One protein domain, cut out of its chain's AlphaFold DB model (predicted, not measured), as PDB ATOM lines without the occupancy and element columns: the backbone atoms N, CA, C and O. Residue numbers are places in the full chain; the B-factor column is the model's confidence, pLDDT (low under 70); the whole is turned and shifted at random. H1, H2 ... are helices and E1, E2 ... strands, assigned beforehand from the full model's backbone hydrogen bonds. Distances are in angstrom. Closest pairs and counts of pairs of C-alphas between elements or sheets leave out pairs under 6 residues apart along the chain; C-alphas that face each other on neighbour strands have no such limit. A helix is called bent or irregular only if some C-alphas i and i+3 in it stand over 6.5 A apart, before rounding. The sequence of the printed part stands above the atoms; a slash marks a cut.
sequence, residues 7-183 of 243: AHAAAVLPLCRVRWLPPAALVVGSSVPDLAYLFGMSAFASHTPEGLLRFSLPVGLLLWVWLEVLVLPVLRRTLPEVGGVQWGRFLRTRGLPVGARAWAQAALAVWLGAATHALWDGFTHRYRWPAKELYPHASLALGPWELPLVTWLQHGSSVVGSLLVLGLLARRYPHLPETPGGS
ATOM      1  N   ALA A   7      31.380  40.872 -42.569       86.69
ATOM      2  CA  ALA A   7      30.912  39.676 -41.865       86.69
ATOM      3  C   ALA A   7      30.357  39.933 -40.452       86.69
ATOM      4  O   ALA A   7      29.229  39.534 -40.166       86.69
ATOM      5  N   HIS A   8      31.087  40.637 -39.580       89.19
ATOM      6  CA  HIS A   8      30.643  40.835 -38.193       89.19
ATOM      7  C   HIS A   8      29.441  41.776 -38.077       89.19
ATOM      8  O   HIS A   8      28.652  41.658 -37.137       89.19
ATOM      9  N   ALA A   9      29.228  42.651 -39.065       92.88
ATOM     10  CA  ALA A   9      28.030  43.481 -39.112       92.88
ATOM     11  C   ALA A   9      26.750  42.631 -39.234       92.88
ATOM     12  O   ALA A   9      25.677  43.087 -38.839       92.88
ATOM     13  N   ALA A  10      26.851  41.385 -39.721       94.44
ATOM     14  CA  ALA A  10      25.734  40.447 -39.772       94.44
ATOM     15  C   ALA A  10      25.168  40.132 -38.376       94.44
ATOM     16  O   ALA A  10      23.949  40.073 -38.205       94.44
ATOM     17  N   ALA A  11      26.040  39.986 -37.372       93.44
ATOM     18  CA  ALA A  11      25.655  39.621 -36.008       93.44
ATOM     19  C   ALA A  11      24.819  40.711 -35.315       93.44
ATOM     20  O   ALA A  11      23.965  40.408 -34.481       93.44
ATOM     21  N   VAL A  12      25.000  41.980 -35.699       95.94
ATOM     22  CA  VAL A  12      24.266  43.118 -35.117       95.94
ATOM     23  C   VAL A  12      22.984  43.482 -35.869       95.94
ATOM     24  O   VAL A  12      22.212  44.312 -35.391       95.94
ATOM     25  N   LEU A  13      22.696  42.860 -37.019       94.44
ATOM     26  CA  LEU A  13      21.503  43.175 -37.820       94.44
ATOM     27  C   LEU A  13      20.179  43.098 -37.037       94.44
ATOM     28  O   LEU A  13      19.324  43.965 -37.257       94.44
ATOM     29  N   PRO A  14      19.959  42.129 -36.121       94.75
ATOM     30  CA  PRO A  14      18.764  42.128 -35.282       94.75
ATOM     31  C   PRO A  14      18.676  43.363 -34.377       94.75
ATOM     32  O   PRO A  14      17.600  43.950 -34.259       94.75
ATOM     33  N   LEU A  15      19.806  43.801 -33.815       96.06
ATOM     34  CA  LEU A  15      19.895  44.972 -32.939       96.06
ATOM     35  C   LEU A  15      19.689  46.282 -33.706       96.06
ATOM     36  O   LEU A  15      19.114  47.221 -33.163       96.06
ATOM     37  N   CYS A  16      20.036  46.334 -34.994       93.44
ATOM     38  CA  CYS A  16      19.758  47.487 -35.857       93.44
ATOM     39  C   CYS A  16      18.253  47.796 -36.008       93.44
ATOM     40  O   CYS A  16      17.894  48.884 -36.466       93.44
ATOM     41  N   ARG A  17      17.357  46.866 -35.635       92.44
ATOM     42  CA  ARG A  17      15.900  47.099 -35.593       92.44
ATOM     43  C   ARG A  17      15.456  47.891 -34.358       92.44
ATOM     44  O   ARG A  17      14.365  48.462 -34.366       92.44
ATOM     45  N   VAL A  18      16.287  47.955 -33.318       95.56
ATOM     46  CA  VAL A  18      16.014  48.704 -32.089       95.56
ATOM     47  C   VAL A  18      16.152  50.199 -32.378       95.56
ATOM     48  O   VAL A  18      17.249  50.723 -32.544       95.56
ATOM     49  N   ARG A  19      15.018  50.907 -32.454       90.81
ATOM     50  CA  ARG A  19      14.949  52.289 -32.972       90.81
ATOM     51  C   ARG A  19      15.824  53.296 -32.223       90.81
ATOM     52  O   ARG A  19      16.294  54.249 -32.840       90.81
ATOM     53  N   TRP A  20      16.013  53.092 -30.921       93.44
ATOM     54  CA  TRP A  20      16.761  53.999 -30.051       93.44
ATOM     55  C   TRP A  20      18.276  53.743 -30.046       93.44
ATOM     56  O   TRP A  20      19.017  54.573 -29.530       93.44
ATOM     57  N   LEU A  21      18.754  52.644 -30.644       95.31
ATOM     58  CA  LEU A  21      20.180  52.417 -30.882       95.31
ATOM     59  C   LEU A  21      20.567  52.980 -32.262       95.31
ATOM     60  O   LEU A  21      19.882  52.686 -33.247       95.31
ATOM     61  N   PRO A  22      21.647  53.774 -32.389       95.62
ATOM     62  CA  PRO A  22      22.165  54.176 -33.696       95.62
ATOM     63  C   PRO A  22      22.769  52.964 -34.440       95.62
ATOM     64  O   PRO A  22      23.753  52.396 -33.968       95.62
ATOM     65  N   PRO A  23      22.252  52.563 -35.621       94.56
ATOM     66  CA  PRO A  23      22.762  51.399 -36.348       94.56
ATOM     67  C   PRO A  23      24.221  51.545 -36.787       94.56
ATOM     68  O   PRO A  23      24.969  50.578 -36.734       94.56
ATOM     69  N   ALA A  24      24.645  52.752 -37.178       94.50
ATOM     70  CA  ALA A  24      26.037  53.008 -37.542       94.50
ATOM     71  C   ALA A  24      26.989  52.763 -36.357       94.50
ATOM     72  O   ALA A  24      28.043  52.168 -36.543       94.50
ATOM     73  N   ALA A  25      26.582  53.128 -35.135       96.75
ATOM     74  CA  ALA A  25      27.357  52.867 -33.924       96.75
ATOM     75  C   ALA A  25      27.451  51.363 -33.601       96.75
ATOM     76  O   ALA A  25      28.521  50.897 -33.224       96.75
ATOM     77  N   LEU A  26      26.373  50.590 -33.811       97.06
ATOM     78  CA  LEU A  26      26.392  49.121 -33.686       97.06
ATOM     79  C   LEU A  26      27.389  48.477 -34.663       97.06
ATOM     80  O   LEU A  26      28.194  47.644 -34.258       97.06
ATOM     81  N   VAL A  27      27.346  48.881 -35.937       95.81
ATOM     82  CA  VAL A  27      28.228  48.350 -36.996       95.81
ATOM     83  C   VAL A  27      29.691  48.742 -36.768       95.81
ATOM     84  O   VAL A  27      30.600  47.936 -36.973       95.81
ATOM     85  N   VAL A  28      29.934  49.971 -36.306       96.06
ATOM     86  CA  VAL A  28      31.266  50.396 -35.859       96.06
ATOM     87  C   VAL A  28      31.727  49.512 -34.705       96.06
ATOM     88  O   VAL A  28      32.794  48.909 -34.790       96.06
ATOM     89  N   GLY A  29      30.893  49.354 -33.676       97.00
ATOM     90  CA  GLY A  29      31.168  48.488 -32.534       97.00
ATOM     91  C   GLY A  29      31.574  47.075 -32.942       97.00
ATOM     92  O   GLY A  29      32.587  46.578 -32.461       97.00
ATOM     93  N   SER A  30      30.860  46.456 -33.890       96.12
ATOM     94  CA  SER A  30      31.154  45.094 -34.367       96.12
ATOM     95  C   SER A  30      32.467  44.950 -35.143       96.12
ATOM     96  O   SER A  30      32.794  43.848 -35.575       96.12
ATOM     97  N   SER A  31      33.203  46.042 -35.344       93.19
ATOM     98  CA  SER A  31      34.462  46.067 -36.095       93.19
ATOM     99  C   SER A  31      35.648  46.548 -35.259       93.19
ATOM    100  O   SER A  31      36.793  46.239 -35.574       93.19
ATOM    101  N   VAL A  32      35.397  47.316 -34.193       94.31
ATOM    102  CA  VAL A  32      36.450  47.998 -33.428       94.31
ATOM    103  C   VAL A  32      37.412  47.064 -32.680       94.31
ATOM    104  O   VAL A  32      38.587  47.424 -32.613       94.31
ATOM    105  N   PRO A  33      37.018  45.898 -32.123       94.69
ATOM    106  CA  PRO A  33      37.978  45.013 -31.453       94.69
ATOM    107  C   PRO A  33      39.196  44.653 -32.318       94.69
ATOM    108  O   PRO A  33      40.314  44.607 -31.798       94.69
ATOM    109  N   ASP A  34      39.005  44.506 -33.631       91.50
ATOM    110  CA  ASP A  34      40.078  44.250 -34.597       91.50
ATOM    111  C   ASP A  34      40.899  45.490 -34.961       91.50
ATOM    112  O   ASP A  34      42.051  45.371 -35.366       91.50
ATOM    113  N   LEU A  35      40.388  46.704 -34.745       90.25
ATOM    114  CA  LEU A  35      41.194  47.912 -34.955       90.25
ATOM    115  C   LEU A  35      42.390  47.987 -33.997       90.25
ATOM    116  O   LEU A  35      43.305  48.764 -34.241       90.25
ATOM    117  N   ALA A  36      42.435  47.148 -32.957       90.06
ATOM    118  CA  ALA A  36      43.607  46.955 -32.103       90.06
ATOM    119  C   ALA A  36      44.885  46.644 -32.897       90.06
ATOM    120  O   ALA A  36      45.967  47.074 -32.497       90.06
ATOM    121  N   TYR A  37      44.760  45.968 -34.043       84.75
ATOM    122  CA  TYR A  37      45.894  45.690 -34.918       84.75
ATOM    123  C   TYR A  37      46.524  46.962 -35.511       84.75
ATOM    124  O   TYR A  37      47.747  47.009 -35.625       84.75
ATOM    125  N   LEU A  38      45.737  48.011 -35.802       83.38
ATOM    126  CA  LEU A  38      46.261  49.318 -36.245       83.38
ATOM    127  C   LEU A  38      47.132  49.971 -35.160       83.38
ATOM    128  O   LEU A  38      48.118  50.643 -35.444       83.38
ATOM    129  N   PHE A  39      46.809  49.728 -33.889       83.50
ATOM    130  CA  PHE A  39      47.564  50.252 -32.749       83.50
ATOM    131  C   PHE A  39      48.709  49.330 -32.302       83.50
ATOM    132  O   PHE A  39      49.333  49.587 -31.275       83.50
ATOM    133  N   GLY A  40      48.976  48.234 -33.026       81.62
ATOM    134  CA  GLY A  40      49.973  47.232 -32.630       81.62
ATOM    135  C   GLY A  40      49.638  46.514 -31.316       81.62
ATOM    136  O   GLY A  40      50.517  45.930 -30.683       81.62
ATOM    137  N   MET A  41      48.377  46.569 -30.881       83.88
ATOM    138  CA  MET A  41      47.907  45.919 -29.665       83.88
ATOM    139  C   MET A  41      47.568  44.453 -29.936       83.88
ATOM    140  O   MET A  41      47.158  44.075 -31.033       83.88
ATOM    141  N   SER A  42      47.689  43.609 -28.909       83.12
ATOM    142  CA  SER A  42      47.263  42.218 -29.046       83.12
ATOM    143  C   SER A  42      45.743  42.124 -29.220       83.12
ATOM    144  O   SER A  42      44.973  42.711 -28.453       83.12
ATOM    145  N   ALA A  43      45.302  41.305 -30.175       80.38
ATOM    146  CA  ALA A  43      43.885  40.981 -30.346       80.38
ATOM    147  C   ALA A  43      43.301  40.207 -29.154       80.38
ATOM    148  O   ALA A  43      42.087  40.099 -29.005       80.38
ATOM    149  N   PHE A  44      44.138  39.643 -28.281       84.81
ATOM    150  CA  PHE A  44      43.648  39.086 -27.027       84.81
ATOM    151  C   PHE A  44      43.153  40.205 -26.103       84.81
ATOM    152  O   PHE A  44      42.016  40.151 -25.643       84.81
ATOM    153  N   ALA A  45      43.965  41.250 -25.904       89.50
ATOM    154  CA  ALA A  45      43.646  42.350 -25.000       89.50
ATOM    155  C   ALA A  45      42.352  43.075 -25.392       89.50
ATOM    156  O   ALA A  45      41.495  43.274 -24.532       89.50
ATOM    157  N   SER A  46      42.163  43.401 -26.676       91.00
ATOM    158  CA  SER A  46      40.985  44.149 -27.148       91.00
ATOM    159  C   SER A  46      39.663  43.380 -27.071       91.00
ATOM    160  O   SER A  46      38.603  43.994 -27.102       91.00
ATOM    161  N   HIS A  47      39.716  42.054 -26.941       93.75
ATOM    162  CA  HIS A  47      38.542  41.176 -26.920       93.75
ATOM    163  C   HIS A  47      38.148  40.720 -25.507       93.75
ATOM    164  O   HIS A  47      37.162  40.004 -25.337       93.75
ATOM    165  N   THR A  48      38.915  41.104 -24.484       94.25
ATOM    166  CA  THR A  48      38.534  40.890 -23.079       94.25
ATOM    167  C   THR A  48      37.401  41.845 -22.688       94.25
ATOM    168  O   THR A  48      37.315  42.929 -23.265       94.25
ATOM    169  N   PRO A  49      36.560  41.532 -21.680       94.69
ATOM    170  CA  PRO A  49      35.533  42.467 -21.204       94.69
ATOM    171  C   PRO A  49      36.093  43.853 -20.850       94.69
ATOM    172  O   PRO A  49      35.483  44.877 -21.155       94.69
ATOM    173  N   GLU A  50      37.289  43.884 -20.261       96.31
ATOM    174  CA  GLU A  50      38.018  45.116 -19.981       96.31
ATOM    175  C   GLU A  50      38.452  45.833 -21.267       96.31
ATOM    176  O   GLU A  50      38.241  47.037 -21.389       96.31
ATOM    177  N   GLY A  51      38.997  45.108 -22.249       96.25
ATOM    178  CA  GLY A  51      39.355  45.643 -23.563       96.25
ATOM    179  C   GLY A  51      38.168  46.247 -24.308       96.25
ATOM    180  O   GLY A  51      38.285  47.339 -24.862       96.25
ATOM    181  N   LEU A  52      36.995  45.614 -24.240       97.19
ATOM    182  CA  LEU A  52      35.778  46.158 -24.842       97.19
ATOM    183  C   LEU A  52      35.399  47.520 -24.242       97.19
ATOM    184  O   LEU A  52      34.947  48.408 -24.962       97.19
ATOM    185  N   LEU A  53      35.605  47.706 -22.936       97.62
ATOM    186  CA  LEU A  53      35.291  48.954 -22.236       97.62
ATOM    187  C   LEU A  53      36.393  50.014 -22.370       97.62
ATOM    188  O   LEU A  53      36.089  51.183 -22.595       97.62
ATOM    189  N   ARG A  54      37.664  49.634 -22.214       96.56
ATOM    190  CA  ARG A  54      38.803  50.568 -22.161       96.56
ATOM    191  C   ARG A  54      39.382  50.897 -23.532       96.56
ATOM    192  O   ARG A  54      39.955  51.966 -23.692       96.56
ATOM    193  N   PHE A  55      39.233  50.003 -24.506       96.00
ATOM    194  CA  PHE A  55      39.720  50.197 -25.869       96.00
ATOM    195  C   PHE A  55      38.563  50.326 -26.862       96.00
ATOM    196  O   PHE A  55      38.419  51.370 -27.498       96.00
ATOM    197  N   SER A  56      37.699  49.309 -26.982       96.88
ATOM    198  CA  SER A  56      36.723  49.288 -28.078       96.88
ATOM    199  C   SER A  56      35.649  50.360 -27.958       96.88
ATOM    200  O   SER A  56      35.256  50.951 -28.961       96.88
ATOM    201  N   LEU A  57      35.185  50.654 -26.746       98.25
ATOM    202  CA  LEU A  57      34.204  51.704 -26.519       98.25
ATOM    203  C   LEU A  57      34.732  53.106 -26.884       98.25
ATOM    204  O   LEU A  57      34.098  53.752 -27.723       98.25
ATOM    205  N   PRO A  58      35.861  53.605 -26.334       97.88
ATOM    206  CA  PRO A  58      36.355  54.934 -26.691       97.88
ATOM    207  C   PRO A  58      36.768  55.033 -28.163       97.88
ATOM    208  O   PRO A  58      36.365  55.981 -28.837       97.88
ATOM    209  N   VAL A  59      37.496  54.045 -28.698       96.94
ATOM    210  CA  VAL A  59      37.907  54.046 -30.115       96.94
ATOM    211  C   VAL A  59      36.690  53.963 -31.036       96.94
ATOM    212  O   VAL A  59      36.620  54.680 -32.032       96.94
ATOM    213  N   GLY A  60      35.697  53.142 -30.694       97.56
ATOM    214  CA  GLY A  60      34.475  53.000 -31.478       97.56
ATOM    215  C   GLY A  60      33.599  54.247 -31.460       97.56
ATOM    216  O   GLY A  60      33.065  54.624 -32.499       97.56
ATOM    217  N   LEU A  61      33.497  54.943 -30.325       98.31
ATOM    218  CA  LEU A  61      32.810  56.235 -30.260       98.31
ATOM    219  C   LEU A  61      33.518  57.291 -31.113       98.31
ATOM    220  O   LEU A  61      32.854  57.984 -31.881       98.31
ATOM    221  N   LEU A  62      34.849  57.381 -31.031       97.81
ATOM    222  CA  LEU A  62      35.639  58.296 -31.860       97.81
ATOM    223  C   LEU A  62      35.469  57.994 -33.353       97.81
ATOM    224  O   LEU A  62      35.204  58.909 -34.133       97.81
ATOM    225  N   LEU A  63      35.554  56.719 -33.745       96.75
ATOM    226  CA  LEU A  63      35.373  56.298 -35.132       96.75
ATOM    227  C   LEU A  63      33.961  56.607 -35.632       96.75
ATOM    228  O   LEU A  63      33.791  57.120 -36.735       96.75
ATOM    229  N   TRP A  64      32.941  56.327 -34.821       97.44
ATOM    230  CA  TRP A  64      31.559  56.619 -35.183       97.44
ATOM    231  C   TRP A  64      31.315  58.125 -35.349       97.44
ATOM    232  O   TRP A  64      30.719  58.534 -36.344       97.44
ATOM    233  N   VAL A  65      31.835  58.959 -34.443       97.94
ATOM    234  CA  VAL A  65      31.771  60.426 -34.565       97.94
ATOM    235  C   VAL A  65      32.492  60.906 -35.825       97.94
ATOM    236  O   VAL A  65      31.941  61.717 -36.570       97.94
ATOM    237  N   TRP A  66      33.689  60.385 -36.105       97.12
ATOM    238  CA  TRP A  66      34.440  60.691 -37.326       97.12
ATOM    239  C   TRP A  66      33.650  60.322 -38.593       97.12
ATOM    240  O   TRP A  66      33.570  61.126 -39.526       97.12
ATOM    241  N   LEU A  67      32.978  59.167 -38.605       96.50
ATOM    242  CA  LEU A  67      32.110  58.767 -39.712       96.50
ATOM    243  C   LEU A  67      30.903  59.699 -39.875       96.50
ATOM    244  O   LEU A  67      30.661  60.187 -40.978       96.50
ATOM    245  N   GLU A  68      30.151  59.964 -38.805       96.19
ATOM    246  CA  GLU A  68      28.925  60.776 -38.853       96.19
ATOM    247  C   GLU A  68      29.196  62.236 -39.232       96.19
ATOM    248  O   GLU A  68      28.422  62.834 -39.979       96.19
ATOM    249  N   VAL A  69      30.285  62.820 -38.726       96.25
ATOM    250  CA  VAL A  69      30.569  64.256 -38.874       96.25
ATOM    251  C   VAL A  69      31.349  64.568 -40.145       96.25
ATOM    252  O   VAL A  69      31.134  65.624 -40.745       96.25
ATOM    253  N   LEU A  70      32.275  63.693 -40.539       96.44
ATOM    254  CA  LEU A  70      33.226  63.979 -41.609       96.44
ATOM    255  C   LEU A  70      33.012  63.080 -42.826       96.44
ATOM    256  O   LEU A  70      32.732  63.583 -43.913       96.44
ATOM    257  N   VAL A  71      33.129  61.763 -42.655       96.50
ATOM    258  CA  VAL A  71      33.245  60.843 -43.797       96.50
ATOM    259  C   VAL A  71      31.915  60.661 -44.523       96.50
ATOM    260  O   VAL A  71      31.839  60.890 -45.729       96.50
ATOM    261  N   LEU A  72      30.847  60.282 -43.811       95.19
ATOM    262  CA  LEU A  72      29.547  59.993 -44.423       95.19
ATOM    263  C   LEU A  72      28.952  61.212 -45.150       95.19
ATOM    264  O   LEU A  72      28.504  61.036 -46.285       95.19
ATOM    265  N   PRO A  73      28.959  62.442 -44.585       94.25
ATOM    266  CA  PRO A  73      28.430  63.611 -45.286       94.25
ATOM    267  C   PRO A  73      29.189  63.945 -46.571       94.25
ATOM    268  O   PRO A  73      28.554  64.322 -47.556       94.25
ATOM    269  N   VAL A  74      30.520  63.805 -46.570       95.44
ATOM    270  CA  VAL A  74      31.352  64.069 -47.752       95.44
ATOM    271  C   VAL A  74      31.117  62.995 -48.804       95.44
ATOM    272  O   VAL A  74      30.710  63.318 -49.917       95.44
ATOM    273  N   LEU A  75      31.289  61.719 -48.445       95.25
ATOM    274  CA  LEU A  75      31.141  60.608 -49.385       95.25
ATOM    275  C   LEU A  75      29.740  60.544 -49.993       95.25
ATOM    276  O   LEU A  75      29.609  60.261 -51.178       95.25
ATOM    277  N   ARG A  76      28.688  60.864 -49.226       93.94
ATOM    278  CA  ARG A  76      27.319  60.928 -49.755       93.94
ATOM    279  C   ARG A  76      27.184  61.906 -50.927       93.94
ATOM    280  O   ARG A  76      26.377  61.655 -51.813       93.94
ATOM    281  N   ARG A  77      27.919  63.022 -50.905       91.81
ATOM    282  CA  ARG A  77      27.847  64.081 -51.926       91.81
ATOM    283  C   ARG A  77      28.844  63.872 -53.059       91.81
ATOM    284  O   ARG A  77      28.601  64.336 -54.166       91.81
ATOM    285  N   THR A  78      29.982  63.243 -52.775       93.94
ATOM    286  CA  THR A  78      31.084  63.146 -53.734       93.94
ATOM    287  C   THR A  78      31.133  61.816 -54.469       93.94
ATOM    288  O   THR A  78      31.570  61.820 -55.616       93.94
ATOM    289  N   LEU A  79      30.668  60.707 -53.875       94.69
ATOM    290  CA  LEU A  79      30.770  59.385 -54.499       94.69
ATOM    291  C   LEU A  79      30.066  59.347 -55.863       94.69
ATOM    292  O   LEU A  79      28.871  59.655 -55.939       94.69
ATOM    293  N   PRO A  80      30.780  58.940 -56.927       93.50
ATOM    294  CA  PRO A  80      30.204  58.842 -58.252       93.50
ATOM    295  C   PRO A  80      29.236  57.665 -58.342       93.50
ATOM    296  O   PRO A  80      29.361  56.659 -57.636       93.50
ATOM    297  N   GLU A  81      28.290  57.781 -59.265       92.25
ATOM    298  CA  GLU A  81      27.505  56.640 -59.713       92.25
ATOM    299  C   GLU A  81      28.388  55.719 -60.565       92.25
ATOM    300  O   GLU A  81      29.077  56.168 -61.484       92.25
ATOM    301  N   VAL A  82      28.391  54.423 -60.247       90.25
ATOM    302  CA  VAL A  82      29.176  53.414 -60.972       90.25
ATOM    303  C   VAL A  82      28.259  52.252 -61.316       90.25
ATOM    304  O   VAL A  82      27.640  51.675 -60.427       90.25
ATOM    305  N   GLY A  83      28.151  51.924 -62.607       89.19
ATOM    306  CA  GLY A  83      27.317  50.813 -63.079       89.19
ATOM    307  C   GLY A  83      25.827  50.960 -62.742       89.19
ATOM    308  O   GLY A  83      25.180  49.964 -62.438       89.19
ATOM    309  N   GLY A  84      25.295  52.189 -62.719       88.56
ATOM    310  CA  GLY A  84      23.899  52.458 -62.340       88.56
ATOM    311  C   GLY A  84      23.624  52.418 -60.829       88.56
ATOM    312  O   GLY A  84      22.470  52.485 -60.396       88.56
ATOM    313  N   VAL A  85      24.666  52.266 -59.999       91.00
ATOM    314  CA  VAL A  85      24.539  52.193 -58.538       91.00
ATOM    315  C   VAL A  85      24.928  53.520 -57.890       91.00
ATOM    316  O   VAL A  85      26.089  53.933 -57.900       91.00
ATOM    317  N   GLN A  86      23.948  54.160 -57.253       92.38
ATOM    318  CA  GLN A  86      24.117  55.371 -56.453       92.38
ATOM    319  C   GLN A  86      24.511  55.012 -55.015       92.38
ATOM    320  O   GLN A  86      23.674  54.960 -54.108       92.38
ATOM    321  N   TRP A  87      25.802  54.766 -54.787       91.25
ATOM    322  CA  TRP A  87      26.338  54.369 -53.476       91.25
ATOM    323  C   TRP A  87      26.010  55.358 -52.346       91.25
ATOM    324  O   TRP A  87      25.798  54.943 -51.203       91.25
ATOM    325  N   GLY A  88      25.866  56.649 -52.667       92.56
ATOM    326  CA  GLY A  88      25.449  57.694 -51.725       92.56
ATOM    327  C   GLY A  88      24.109  57.419 -51.025       92.56
ATOM    328  O   GLY A  88      23.912  57.869 -49.893       92.56
ATOM    329  N   ARG A  89      23.219  56.604 -51.614       93.69
ATOM    330  CA  ARG A  89      21.921  56.226 -51.018       93.69
ATOM    331  C   ARG A  89      22.069  55.471 -49.694       93.69
ATOM    332  O   ARG A  89      21.222  55.614 -48.807       93.69
ATOM    333  N   PHE A  90      23.151  54.706 -49.525       92.62
ATOM    334  CA  PHE A  90      23.448  53.987 -48.281       92.62
ATOM    335  C   PHE A  90      24.075  54.879 -47.202       92.62
ATOM    336  O   PHE A  90      23.973  54.576 -46.013       92.62
ATOM    337  N   LEU A  91      24.689  56.000 -47.591       93.19
ATOM    338  CA  LEU A  91      25.470  56.864 -46.705       93.19
ATOM    339  C   LEU A  91      24.580  57.891 -46.003       93.19
ATOM    340  O   LEU A  91      24.586  59.094 -46.271       93.19
ATOM    341  N   ARG A  92      23.737  57.394 -45.099       87.88
ATOM    342  CA  ARG A  92      22.844  58.225 -44.290       87.88
ATOM    343  C   ARG A  92      23.484  58.525 -42.943       87.88
ATOM    344  O   ARG A  92      23.834  57.606 -42.217       87.88
ATOM    345  N   THR A  93      23.552  59.806 -42.606       89.44
ATOM    346  CA  THR A  93      23.895  60.273 -41.260       89.44
ATOM    347  C   THR A  93      22.623  60.493 -40.439       89.44
ATOM    348  O   THR A  93      21.570  60.832 -40.992       89.44
ATOM    349  N   ARG A  94      22.715  60.280 -39.122       89.06
ATOM    350  CA  ARG A  94      21.689  60.701 -38.151       89.06
ATOM    351  C   ARG A  94      22.090  61.967 -37.385       89.06
ATOM    352  O   ARG A  94      21.309  62.435 -36.563       89.06
ATOM    353  N   GLY A  95      23.264  62.524 -37.679       89.88
ATOM    354  CA  GLY A  95      23.882  63.583 -36.892       89.88
ATOM    355  C   GLY A  95      24.381  63.084 -35.534       89.88
ATOM    356  O   GLY A  95      24.230  61.914 -35.176       89.88
ATOM    357  N   LEU A  96      24.990  63.994 -34.772       93.75
ATOM    358  CA  LEU A  96      25.435  63.695 -33.415       93.75
ATOM    359  C   LEU A  96      24.252  63.659 -32.431       93.75
ATOM    360  O   LEU A  96      23.298  64.423 -32.596       93.75
ATOM    361  N   PRO A  97      24.310  62.811 -31.386       94.25
ATOM    362  CA  PRO A  97      23.299  62.776 -30.338       94.25
ATOM    363  C   PRO A  97      23.162  64.109 -29.606       94.25
ATOM    364  O   PRO A  97      24.153  64.775 -29.302       94.25
ATOM    365  N   VAL A  98      21.927  64.437 -29.224       95.81
ATOM    366  CA  VAL A  98      21.620  65.575 -28.354       95.81
ATOM    367  C   VAL A  98      21.253  65.055 -26.964       95.81
ATOM    368  O   VAL A  98      20.312  64.277 -26.806       95.81
ATOM    369  N   GLY A  99      22.002  65.491 -25.948       97.50
ATOM    370  CA  GLY A  99      21.774  65.138 -24.544       97.50
ATOM    371  C   GLY A  99      22.407  63.813 -24.095       97.50
ATOM    372  O   GLY A  99      22.709  62.919 -24.888       97.50
ATOM    373  N   ALA A 100      22.594  63.681 -22.778       97.56
ATOM    374  CA  ALA A 100      23.323  62.568 -22.162       97.56
ATOM    375  C   ALA A 100      22.700  61.193 -22.454       97.56
ATOM    376  O   ALA A 100      23.418  60.230 -22.718       97.56
ATOM    377  N   ARG A 101      21.362  61.098 -22.478       97.75
ATOM    378  CA  ARG A 101      20.657  59.841 -22.777       97.75
ATOM    379  C   ARG A 101      20.993  59.315 -24.172       97.75
ATOM    380  O   ARG A 101      21.233  58.123 -24.326       97.75
ATOM    381  N   ALA A 102      21.010  60.186 -25.175       96.81
ATOM    382  CA  ALA A 102      21.264  59.781 -26.551       96.81
ATOM    383  C   ALA A 102      22.740  59.381 -26.754       96.81
ATOM    384  O   ALA A 102      23.030  58.411 -27.453       96.81
ATOM    385  N   TRP A 103      23.671  60.052 -26.066       97.94
ATOM    386  CA  TRP A 103      25.073  59.625 -26.004       97.94
ATOM    387  C   TRP A 103      25.252  58.276 -25.307       97.94
ATOM    388  O   TRP A 103      25.978  57.425 -25.816       97.94
ATOM    389  N   ALA A 104      24.545  58.029 -24.202       98.25
ATOM    390  CA  ALA A 104      24.562  56.731 -23.529       98.25
ATOM    391  C   ALA A 104      24.033  55.606 -24.437       98.25
ATOM    392  O   ALA A 104      24.581  54.508 -24.447       98.25
ATOM    393  N   GLN A 105      23.014  55.883 -25.257       98.06
ATOM    394  CA  GLN A 105      22.507  54.931 -26.252       98.06
ATOM    395  C   GLN A 105      23.526  54.649 -27.363       98.06
ATOM    396  O   GLN A 105      23.650  53.504 -27.791       98.06
ATOM    397  N   ALA A 106      24.276  55.658 -27.814       98.06
ATOM    398  CA  ALA A 106      25.361  55.465 -28.774       98.06
ATOM    399  C   ALA A 106      26.522  54.653 -28.178       98.06
ATOM    400  O   ALA A 106      27.006  53.721 -28.814       98.06
ATOM    401  N   ALA A 107      26.917  54.947 -26.937       98.50
ATOM    402  CA  ALA A 107      27.923  54.179 -26.207       98.50
ATOM    403  C   ALA A 107      27.494  52.715 -26.037       98.50
ATOM    404  O   ALA A 107      28.267  51.802 -26.324       98.50
ATOM    405  N   LEU A 108      26.232  52.485 -25.661       98.44
ATOM    406  CA  LEU A 108      25.667  51.144 -25.562       98.44
ATOM    407  C   LEU A 108      25.635  50.438 -26.924       98.44
ATOM    408  O   LEU A 108      25.962  49.260 -26.992       98.44
ATOM    409  N   ALA A 109      25.297  51.136 -28.011       98.31
ATOM    410  CA  ALA A 109      25.348  50.582 -29.365       98.31
ATOM    411  C   ALA A 109      26.763  50.120 -29.748       98.31
ATOM    412  O   ALA A 109      26.929  48.986 -30.193       98.31
ATOM    413  N   VAL A 110      27.782  50.962 -29.536       98.50
ATOM    414  CA  VAL A 110      29.186  50.595 -29.795       98.50
ATOM    415  C   VAL A 110      29.586  49.382 -28.958       98.50
ATOM    416  O   VAL A 110      30.125  48.415 -29.492       98.50
ATOM    417  N   TRP A 111      29.287  49.405 -27.658       98.50
ATOM    418  CA  TRP A 111      29.642  48.313 -26.757       98.50
ATOM    419  C   TRP A 111      28.942  47.000 -27.123       98.50
ATOM    420  O   TRP A 111      29.599  45.967 -27.187       98.50
ATOM    421  N   LEU A 112      27.642  47.031 -27.438       98.44
ATOM    422  CA  LEU A 112      26.899  45.852 -27.892       98.44
ATOM    423  C   LEU A 112      27.483  45.291 -29.190       98.44
ATOM    424  O   LEU A 112      27.654  44.081 -29.302       98.44
ATOM    425  N   GLY A 113      27.839  46.153 -30.146       97.88
ATOM    426  CA  GLY A 113      28.533  45.721 -31.355       97.88
ATOM    427  C   GLY A 113      29.845  45.006 -31.028       97.88
ATOM    428  O   GLY A 113      30.062  43.878 -31.470       97.88
ATOM    429  N   ALA A 114      30.678  45.608 -30.181       97.69
ATOM    430  CA  ALA A 114      31.967  45.040 -29.793       97.69
ATOM    431  C   ALA A 114      31.811  43.718 -29.017       97.69
ATOM    432  O   ALA A 114      32.557  42.767 -29.249       97.69
ATOM    433  N   ALA A 115      30.791  43.615 -28.163       97.38
ATOM    434  CA  ALA A 115      30.449  42.389 -27.451       97.38
ATOM    435  C   ALA A 115      29.997  41.275 -28.405       97.38
ATOM    436  O   ALA A 115      30.449  40.142 -28.264       97.38
ATOM    437  N   THR A 116      29.161  41.578 -29.410       96.62
ATOM    438  CA  THR A 116      28.771  40.575 -30.420       96.62
ATOM    439  C   THR A 116      29.961  40.091 -31.239       96.62
ATOM    440  O   THR A 116      30.049  38.899 -31.523       96.62
ATOM    441  N   HIS A 117      30.901  40.985 -31.562       95.44
ATOM    442  CA  HIS A 117      32.146  40.625 -32.228       95.44
ATOM    443  C   HIS A 117      32.960  39.653 -31.371       95.44
ATOM    444  O   HIS A 117      33.241  38.547 -31.818       95.44
ATOM    445  N   ALA A 118      33.273  40.026 -30.124       95.50
ATOM    446  CA  ALA A 118      34.083  39.200 -29.230       95.50
ATOM    447  C   ALA A 118      33.426  37.850 -28.911       95.50
ATOM    448  O   ALA A 118      34.117  36.834 -28.837       95.50
ATOM    449  N   LEU A 119      32.098  37.828 -28.759       95.44
ATOM    450  CA  LEU A 119      31.341  36.595 -28.568       95.44
ATOM    451  C   LEU A 119      31.469  35.675 -29.782       95.44
ATOM    452  O   LEU A 119      31.754  34.494 -29.608       95.44
ATOM    453  N   TRP A 120      31.282  36.204 -30.996       95.44
ATOM    454  CA  TRP A 120      31.406  35.416 -32.224       95.44
ATOM    455  C   TRP A 120      32.823  34.867 -32.395       95.44
ATOM    456  O   TRP A 120      33.009  33.678 -32.646       95.44
ATOM    457  N   ASP A 121      33.820  35.712 -32.138       93.81
ATOM    458  CA  ASP A 121      35.231  35.339 -32.135       93.81
ATOM    459  C   ASP A 121      35.562  34.235 -31.131       93.81
ATOM    460  O   ASP A 121      36.441  33.401 -31.367       93.81
ATOM    461  N   GLY A 122      34.814  34.198 -30.031       94.56
ATOM    462  CA  GLY A 122      34.840  33.135 -29.043       94.56
ATOM    463  C   GLY A 122      34.591  31.740 -29.612       94.56
ATOM    464  O   GLY A 122      35.176  30.775 -29.126       94.56
ATOM    465  N   PHE A 123      33.751  31.622 -30.644       95.38
ATOM    466  CA  PHE A 123      33.421  30.347 -31.292       95.38
ATOM    467  C   PHE A 123      34.360  30.001 -32.456       95.38
ATOM    468  O   PHE A 123      34.434  28.840 -32.862       95.38
ATOM    469  N   THR A 124      35.081  30.981 -32.997       94.25
ATOM    470  CA  THR A 124      35.873  30.839 -34.231       94.25
ATOM    471  C   THR A 124      37.381  30.802 -33.991       94.25
ATOM    472  O   THR A 124      38.144  30.621 -34.936       94.25
ATOM    473  N   HIS A 125      37.839  30.920 -32.740       91.69
ATOM    474  CA  HIS A 125      39.261  30.897 -32.398       91.69
ATOM    475  C   HIS A 125      39.569  29.886 -31.293       91.69
ATOM    476  O   HIS A 125      39.025  29.962 -30.195       91.69
ATOM    477  N   ARG A 126      40.539  28.997 -31.547       90.06
ATOM    478  CA  ARG A 126      40.894  27.865 -30.660       90.06
ATOM    479  C   ARG A 126      41.221  28.235 -29.212       90.06
ATOM    480  O   ARG A 126      41.068  27.413 -28.323       90.06
ATOM    481  N   TYR A 127      41.702  29.453 -28.978       89.25
ATOM    482  CA  TYR A 127      42.145  29.914 -27.659       89.25
ATOM    483  C   TYR A 127      41.115  30.767 -26.923       89.25
ATOM    484  O   TYR A 127      41.376  31.224 -25.810       89.25
ATOM    485  N   ARG A 128      39.962  31.026 -27.542       90.50
ATOM    486  CA  ARG A 128      38.925  31.878 -26.968       90.50
ATOM    487  C   ARG A 128      37.796  31.015 -26.412       90.50
ATOM    488  O   ARG A 128      37.528  29.921 -26.897       90.50
ATOM    489  N   TRP A 129      37.162  31.500 -25.349       90.31
ATOM    490  CA  TRP A 129      35.915  30.910 -24.873       90.31
ATOM    491  C   TRP A 129      34.772  31.330 -25.813       90.31
ATOM    492  O   TRP A 129      34.730  32.511 -26.157       90.31
ATOM    493  N   PRO A 130      33.845  30.426 -26.184       93.81
ATOM    494  CA  PRO A 130      33.721  29.061 -25.661       93.81
ATOM    495  C   PRO A 130      34.449  27.964 -26.451       93.81
ATOM    496  O   PRO A 130      34.538  26.850 -25.942       93.81
ATOM    497  N   ALA A 131      35.005  28.236 -27.637       95.06
ATOM    498  CA  ALA A 131      35.623  27.208 -28.486       95.06
ATOM    499  C   ALA A 131      36.704  26.381 -27.771       95.06
ATOM    500  O   ALA A 131      36.740  25.160 -27.919       95.06
ATOM    501  N   LYS A 132      37.542  27.036 -26.954       94.25
ATOM    502  CA  LYS A 132      38.609  26.376 -26.187       94.25
ATOM    503  C   LYS A 132      38.101  25.309 -25.207       94.25
ATOM    504  O   LYS A 132      38.863  24.424 -24.853       94.25
ATOM    505  N   GLU A 133      36.849  25.411 -24.759       94.94
ATOM    506  CA  GLU A 133      36.235  24.457 -23.825       94.94
ATOM    507  C   GLU A 133      35.347  23.452 -24.567       94.94
ATOM    508  O   GLU A 133      35.367  22.262 -24.277       94.94
ATOM    509  N   LEU A 134      34.567  23.923 -25.547       95.69
ATOM    510  CA  LEU A 134      33.573  23.095 -26.234       95.69
ATOM    511  C   LEU A 134      34.187  22.148 -27.271       95.69
ATOM    512  O   LEU A 134      33.670  21.053 -27.474       95.69
ATOM    513  N   TYR A 135      35.244  22.573 -27.966       95.31
ATOM    514  CA  TYR A 135      35.845  21.807 -29.064       95.31
ATOM    515  C   TYR A 135      37.338  22.144 -29.287       95.31
ATOM    516  O   TYR A 135      37.741  22.455 -30.412       95.31
ATOM    517  N   PRO A 136      38.199  22.044 -28.250       92.12
ATOM    518  CA  PRO A 136      39.607  22.474 -28.308       92.12
ATOM    519  C   PRO A 136      40.444  21.791 -29.397       92.12
ATOM    520  O   PRO A 136      41.392  22.382 -29.918       92.12
ATOM    521  N   HIS A 137      40.100  20.548 -29.738       93.12
ATOM    522  CA  HIS A 137      40.841  19.710 -30.683       93.12
ATOM    523  C   HIS A 137      39.967  19.181 -31.822       93.12
ATOM    524  O   HIS A 137      40.390  18.284 -32.543       93.12
ATOM    525  N   ALA A 138      38.749  19.704 -31.988       94.12
ATOM    526  CA  ALA A 138      37.887  19.241 -33.064       94.12
ATOM    527  C   ALA A 138      38.465  19.662 -34.419       94.12
ATOM    528  O   ALA A 138      38.710  20.849 -34.660       94.12
ATOM    529  N   SER A 139      38.637  18.695 -35.311       93.75
ATOM    530  CA  SER A 139      38.878  18.898 -36.735       93.75
ATOM    531  C   SER A 139      37.660  18.427 -37.527       93.75
ATOM    532  O   SER A 139      36.863  17.609 -37.066       93.75
ATOM    533  N   LEU A 140      37.489  18.988 -38.719       94.00
ATOM    534  CA  LEU A 140      36.515  18.512 -39.690       94.00
ATOM    535  C   LEU A 140      37.244  18.277 -41.010       94.00
ATOM    536  O   LEU A 140      37.885  19.191 -41.543       94.00
ATOM    537  N   ALA A 141      37.123  17.056 -41.525       93.00
ATOM    538  CA  ALA A 141      37.623  16.687 -42.836       93.00
ATOM    539  C   ALA A 141      36.542  16.920 -43.903       93.00
ATOM    540  O   ALA A 141      35.416  16.437 -43.775       93.00
ATOM    541  N   LEU A 142      36.889  17.650 -44.963       89.19
ATOM    542  CA  LEU A 142      36.057  17.849 -46.151       89.19
ATOM    543  C   LEU A 142      36.898  17.557 -47.398       89.19
ATOM    544  O   LEU A 142      37.689  18.386 -47.851       89.19
ATOM    545  N   GLY A 143      36.734  16.356 -47.957       88.81
ATOM    546  CA  GLY A 143      37.565  15.877 -49.063       88.81
ATOM    547  C   GLY A 143      39.033  15.728 -48.630       88.81
ATOM    548  O   GLY A 143      39.280  15.080 -47.616       88.81
ATOM    549  N   PRO A 144      40.010  16.311 -49.353       90.94
ATOM    550  CA  PRO A 144      41.429  16.210 -49.000       90.94
ATOM    551  C   PRO A 144      41.854  17.164 -47.869       90.94
ATOM    552  O   PRO A 144      43.018  17.161 -47.475       90.94
ATOM    553  N   TRP A 145      40.949  18.012 -47.375       88.69
ATOM    554  CA  TRP A 145      41.263  19.041 -46.387       88.69
ATOM    555  C   TRP A 145      40.834  18.593 -44.994       88.69
ATOM    556  O   TRP A 145      39.639  18.446 -44.746       88.69
ATOM    557  N   GLU A 146      41.783  18.452 -44.070       92.69
ATOM    558  CA  GLU A 146      41.508  18.334 -42.637       92.69
ATOM    559  C   GLU A 146      41.967  19.613 -41.937       92.69
ATOM    560  O   GLU A 146      43.159  19.910 -41.867       92.69
ATOM    561  N   LEU A 147      41.005  20.400 -41.453       92.12
ATOM    562  CA  LEU A 147      41.272  21.667 -40.775       92.12
ATOM    563  C   LEU A 147      40.597  21.693 -39.400       92.12
ATOM    564  O   LEU A 147      39.562  21.042 -39.210       92.12
ATOM    565  N   PRO A 148      41.131  22.474 -38.442       93.88
ATOM    566  CA  PRO A 148      40.456  22.717 -37.175       93.88
ATOM    567  C   PRO A 148      39.031  23.237 -37.397       93.88
ATOM    568  O   PRO A 148      38.802  24.104 -38.243       93.88
ATOM    569  N   LEU A 149      38.066  22.765 -36.606       94.75
ATOM    570  CA  LEU A 149      36.661  23.174 -36.705       94.75
ATOM    571  C   LEU A 149      36.508  24.695 -36.597       94.75
ATOM    572  O   LEU A 149      35.753  25.302 -37.350       94.75
ATOM    573  N   VAL A 150      37.281  25.325 -35.711       93.75
ATOM    574  CA  VAL A 150      37.340  26.787 -35.560       93.75
ATOM    575  C   VAL A 150      37.664  27.508 -36.872       93.75
ATOM    576  O   VAL A 150      37.075  28.545 -37.146       93.75
ATOM    577  N   THR A 151      38.526  26.936 -37.718       91.25
ATOM    578  CA  THR A 151      38.910  27.496 -39.022       91.25
ATOM    579  C   THR A 151      37.744  27.423 -40.007       91.25
ATOM    580  O   THR A 151      37.433  28.410 -40.675       91.25
ATOM    581  N   TRP A 152      37.032  26.292 -40.043       93.50
ATOM    582  CA  TRP A 152      35.803  26.163 -40.831       93.50
ATOM    583  C   TRP A 152      34.720  27.138 -40.373       93.50
ATOM    584  O   TRP A 152      34.118  27.820 -41.202       93.50
ATOM    585  N   LEU A 153      34.499  27.245 -39.060       94.00
ATOM    586  CA  LEU A 153      33.530  28.177 -38.485       94.00
ATOM    587  C   LEU A 153      33.910  29.628 -38.784       94.00
ATOM    588  O   LEU A 153      33.040  30.412 -39.159       94.00
ATOM    589  N   GLN A 154      35.193  29.984 -38.678       91.88
ATOM    590  CA  GLN A 154      35.687  31.320 -38.992       91.88
ATOM    591  C   GLN A 154      35.394  31.681 -40.449       91.88
ATOM    592  O   GLN A 154      34.637  32.610 -40.711       91.88
ATOM    593  N   HIS A 155      35.933  30.929 -41.410       90.81
ATOM    594  CA  HIS A 155      35.786  31.274 -42.825       90.81
ATOM    595  C   HIS A 155      34.349  31.105 -43.323       90.81
ATOM    596  O   HIS A 155      33.841  31.965 -44.043       90.81
ATOM    597  N   GLY A 156      33.674  30.031 -42.910       92.88
ATOM    598  CA  GLY A 156      32.288  29.764 -43.277       92.88
ATOM    599  C   GLY A 156      31.353  30.865 -42.786       92.88
ATOM    600  O   GLY A 156      30.574  31.407 -43.573       92.88
ATOM    601  N   SER A 157      31.472  31.270 -41.516       93.56
ATOM    602  CA  SER A 157      30.664  32.374 -40.990       93.56
ATOM    603  C   SER A 157      31.036  33.726 -41.599       93.56
ATOM    604  O   SER A 157      30.129  34.523 -41.843       93.56
ATOM    605  N   SER A 158      32.307  33.973 -41.944       92.50
ATOM    606  CA  SER A 158      32.704  35.183 -42.676       92.50
ATOM    607  C   SER A 158      32.025  35.281 -44.043       92.50
ATOM    608  O   SER A 158      31.492  36.338 -44.393       92.50
ATOM    609  N   VAL A 159      31.993  34.182 -44.806       93.81
ATOM    610  CA  VAL A 159      31.312  34.124 -46.110       93.81
ATOM    611  C   VAL A 159      29.808  34.321 -45.937       93.81
ATOM    612  O   VAL A 159      29.234  35.215 -46.558       93.81
ATOM    613  N   VAL A 160      29.169  33.542 -45.059       95.00
ATOM    614  CA  VAL A 160      27.716  33.609 -44.834       95.00
ATOM    615  C   VAL A 160      27.290  34.987 -44.324       95.00
ATOM    616  O   VAL A 160      26.351  35.576 -44.860       95.00
ATOM    617  N   GLY A 161      27.995  35.534 -43.333       94.06
ATOM    618  CA  GLY A 161      27.726  36.862 -42.784       94.06
ATOM    619  C   GLY A 161      27.878  37.956 -43.838       94.06
ATOM    620  O   GLY A 161      27.018  38.830 -43.956       94.06
ATOM    621  N   SER A 162      28.918  37.868 -44.672       93.56
ATOM    622  CA  SER A 162      29.130  38.830 -45.753       93.56
ATOM    623  C   SER A 162      28.026  38.770 -46.805       93.56
ATOM    624  O   SER A 162      27.471  39.807 -47.166       93.56
ATOM    625  N   LEU A 163      27.650  37.567 -47.251       95.38
ATOM    626  CA  LEU A 163      26.547  37.374 -48.195       95.38
ATOM    627  C   LEU A 163      25.213  37.863 -47.621       95.38
ATOM    628  O   LEU A 163      24.431  38.477 -48.346       95.38
ATOM    629  N   LEU A 164      24.962  37.656 -46.324       95.81
ATOM    630  CA  LEU A 164      23.759  38.157 -45.662       95.81
ATOM    631  C   LEU A 164      23.705  39.688 -45.685       95.81
ATOM    632  O   LEU A 164      22.682  40.259 -46.066       95.81
ATOM    633  N   VAL A 165      24.795  40.364 -45.307       94.81
ATOM    634  CA  VAL A 165      24.855  41.834 -45.313       94.81
ATOM    635  C   VAL A 165      24.718  42.372 -46.735       94.81
ATOM    636  O   VAL A 165      23.866  43.228 -46.973       94.81
ATOM    637  N   LEU A 166      25.484  41.849 -47.693       94.69
ATOM    638  CA  LEU A 166      25.428  42.282 -49.093       94.69
ATOM    639  C   LEU A 166      24.051  42.025 -49.716       94.69
ATOM    640  O   LEU A 166      23.494  42.913 -50.360       94.69
ATOM    641  N   GLY A 167      23.457  40.857 -49.467       96.38
ATOM    642  CA  GLY A 167      22.112  40.521 -49.924       96.38
ATOM    643  C   GLY A 167      21.048  41.446 -49.333       96.38
ATOM    644  O   GLY A 167      20.135  41.874 -50.038       96.38
ATOM    645  N   LEU A 168      21.176  41.832 -48.060       95.12
ATOM    646  CA  LEU A 168      20.291  42.823 -47.448       95.12
ATOM    647  C   LEU A 168      20.479  44.217 -48.045       95.12
ATOM    648  O   LEU A 168      19.481  44.887 -48.302       95.12
ATOM    649  N   LEU A 169      21.717  44.654 -48.292       94.00
ATOM    650  CA  LEU A 169      21.986  45.930 -48.959       94.00
ATOM    651  C   LEU A 169      21.378  45.948 -50.366       94.00
ATOM    652  O   LEU A 169      20.647  46.882 -50.692       94.00
ATOM    653  N   ALA A 170      21.583  44.886 -51.150       95.44
ATOM    654  CA  ALA A 170      21.012  44.736 -52.485       95.44
ATOM    655  C   ALA A 170      19.476  44.763 -52.461       95.44
ATOM    656  O   ALA A 170      18.858  45.508 -53.216       95.44
ATOM    657  N   ARG A 171      18.842  44.032 -51.531       96.50
ATOM    658  CA  ARG A 171      17.377  44.045 -51.362       96.50
ATOM    659  C   ARG A 171      16.835  45.397 -50.908       96.50
ATOM    660  O   ARG A 171      15.692  45.726 -51.205       96.50
ATOM    661  N   ARG A 172      17.608  46.170 -50.142       93.94
ATOM    662  CA  ARG A 172      17.191  47.489 -49.647       93.94
ATOM    663  C   ARG A 172      17.394  48.596 -50.667       93.94
ATOM    664  O   ARG A 172      16.628  49.554 -50.620       93.94
ATOM    665  N   TYR A 173      18.374  48.464 -51.559       95.06
ATOM    666  CA  TYR A 173      18.757  49.499 -52.518       95.06
ATOM    667  C   TYR A 173      17.571  50.116 -53.278       95.06
ATOM    668  O   TYR A 173      17.447  51.338 -53.218       95.06
ATOM    669  N   PRO A 174      16.640  49.346 -53.888       94.94
ATOM    670  CA  PRO A 174      15.527  49.922 -54.648       94.94
ATOM    671  C   PRO A 174      14.589  50.793 -53.802       94.94
ATOM    672  O   PRO A 174      13.944  51.690 -54.329       94.94
ATOM    673  N   HIS A 175      14.535  50.553 -52.489       95.25
ATOM    674  CA  HIS A 175      13.639  51.236 -51.554       95.25
ATOM    675  C   HIS A 175      14.284  52.428 -50.834       95.25
ATOM    676  O   HIS A 175      13.637  53.067 -50.002       95.25
ATOM    677  N   LEU A 176      15.567  52.707 -51.072       93.62
ATOM    678  CA  LEU A 176      16.217  53.884 -50.499       93.62
ATOM    679  C   LEU A 176      15.775  55.144 -51.258       93.62
ATOM    680  O   LEU A 176      15.457  55.061 -52.436       93.62
ATOM    681  N   PRO A 177      15.741  56.331 -50.646       92.38
ATOM    682  CA  PRO A 177      15.556  57.552 -51.422       92.38
ATOM    683  C   PRO A 177      16.727  57.721 -52.397       92.38
ATOM    684  O   PRO A 177      17.851  57.320 -52.081       92.38
ATOM    685  N   GLU A 178      16.470  58.288 -53.570       90.50
ATOM    686  CA  GLU A 178      17.536  58.719 -54.472       90.50
ATOM    687  C   GLU A 178      18.369  59.824 -53.816       90.50
ATOM    688  O   GLU A 178      17.916  60.553 -52.924       90.50
ATOM    689  N   THR A 179      19.625  59.926 -54.231       86.12
ATOM    690  CA  THR A 179      20.530  60.989 -53.795       86.12
ATOM    691  C   THR A 179      21.123  61.641 -55.029       86.12
ATOM    692  O   THR A 179      21.455  60.899 -55.952       86.12
ATOM    693  N   PRO A 180      21.320  62.975 -55.051       79.00
ATOM    694  CA  PRO A 180      22.090  63.608 -56.113       79.00
ATOM    695  C   PRO A 180      23.419  62.864 -56.259       79.00
ATOM    696  O   PRO A 180      24.148  62.718 -55.275       79.00
ATOM    697  N   GLY A 181      23.677  62.307 -57.442       77.06
ATOM    698  CA  GLY A 181      24.907  61.569 -57.701       77.06
ATOM    699  C   GLY A 181      26.114  62.491 -57.562       77.06
ATOM    700  O   GLY A 181      26.075  63.645 -57.993       77.06
ATOM    701  N   GLY A 182      27.188  61.991 -56.953       88.00
ATOM    702  CA  GLY A 182      28.475  62.670 -56.999       88.00
ATOM    703  C   GLY A 182      29.117  62.555 -58.382       88.00
ATOM    704  O   GLY A 182      28.622  61.873 -59.280       88.00
ATOM    705  N   SER A 183      30.263  63.207 -58.561       91.94
ATOM    706  CA  SER A 183      31.065  63.097 -59.783       91.94
ATOM    707  C   SER A 183      32.478  62.648 -59.448       91.94
ATOM    708  O   SER A 183      32.992  62.947 -58.370       91.94
TER     709      SER A 183
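Overview. This is residues 7 to 183 of the 243 residues of an uncharacterized protein of Vitiosangium sp. GDMCC 1.1324 (UniProt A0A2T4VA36). Two long helices, H7 and H9, make a V, meeting where H7 ends and H9 begins, with the short helix H1 between its arms. A third long helix, H5, crosses H7 and runs toward the open end of the V, where H6 packs on it; a small hairpin of strands, E1 and E2, lies beyond the V's corner. The printed part has 177 residues with nine named helices and two named strands, in the order H1 to H8, E1, E2, H9; the sheet E1 - E2 is antiparallel and the class is mostly helix. The whole is compact, with a radius of gyration of the C-alphas of 18.2 A, and spans 54 by 41 by 31 A.

Arrangement. E1, residues 139 to 142, and E2, residues 145 to 148, form an antiparallel hairpin; N 140 and O 147, 3.0 A apart, are within hydrogen-bond range. H9, residues 149 to 175, touches the hub H7, residues 100 to 124, opposite ways at a steep tilt of 43 degrees; their closest C-alphas, of Val 150 and Thr 124, are 4.5 A apart. H1, residues 9 to 12, touches H9, closest at the C-alphas of Ala 10 and Gly 161, 5.1 A. H2, residues 23 to 29, touches H7, closest at the C-alphas of Gly 29 and Val 110, 4.0 A. H5, residues 49 to 78, touches H7 at a steep tilt of 69 degrees, only just short of about perpendicular; the closest C-alphas, of Leu 57 and Trp 111, are 5.7 A apart. H3, residues 32 to 37, touches H4, residues 43 to 46, closest at the C-alphas of Pro 33 and Ser 46, 5.3 A. H6, residues 87 to 90, touches H5, closest at the C-alphas of Gly 88 and Arg 76, 4.2 A. H8, residues 131 to 134, only just touches H7, only at the corner, with 3 pairs of C-alphas within 8 A, the closest those of Ala 131 and Phe 123, 4.8 A. Every O i to N i+4 pair is within hydrogen-bond range in H2, against 20 of 26 in H5, 20 of 21 in H7, 21 of 23 in H9 and 0 of 2 in H3, where 2 of 3 O i to N i+3 pairs are; H1, H4, H6 and H8 are too short for such a pair.

Along the chain. H1 begins at C-alpha 9 (28.030, 43.481, -39.112), and H9, 39.2 A long, ends at C-alpha 175 (13.639, 51.236, -51.554). H7 is 36.2 A long. H5, 38.8 A long, has a kink of 39 degrees near residue 56 and is irregular, with C-alphas 69 and 72 7.1 A apart; H9 is only just irregular, with C-alphas 171 and 174 7.0 A apart.

Size, cuts and confidence. The C-alphas farthest apart, of Gly 99 and Pro 144, are 58.1 A apart. The printed part has no cut, no link is long, and no printed residue is under 70 in pLDDT.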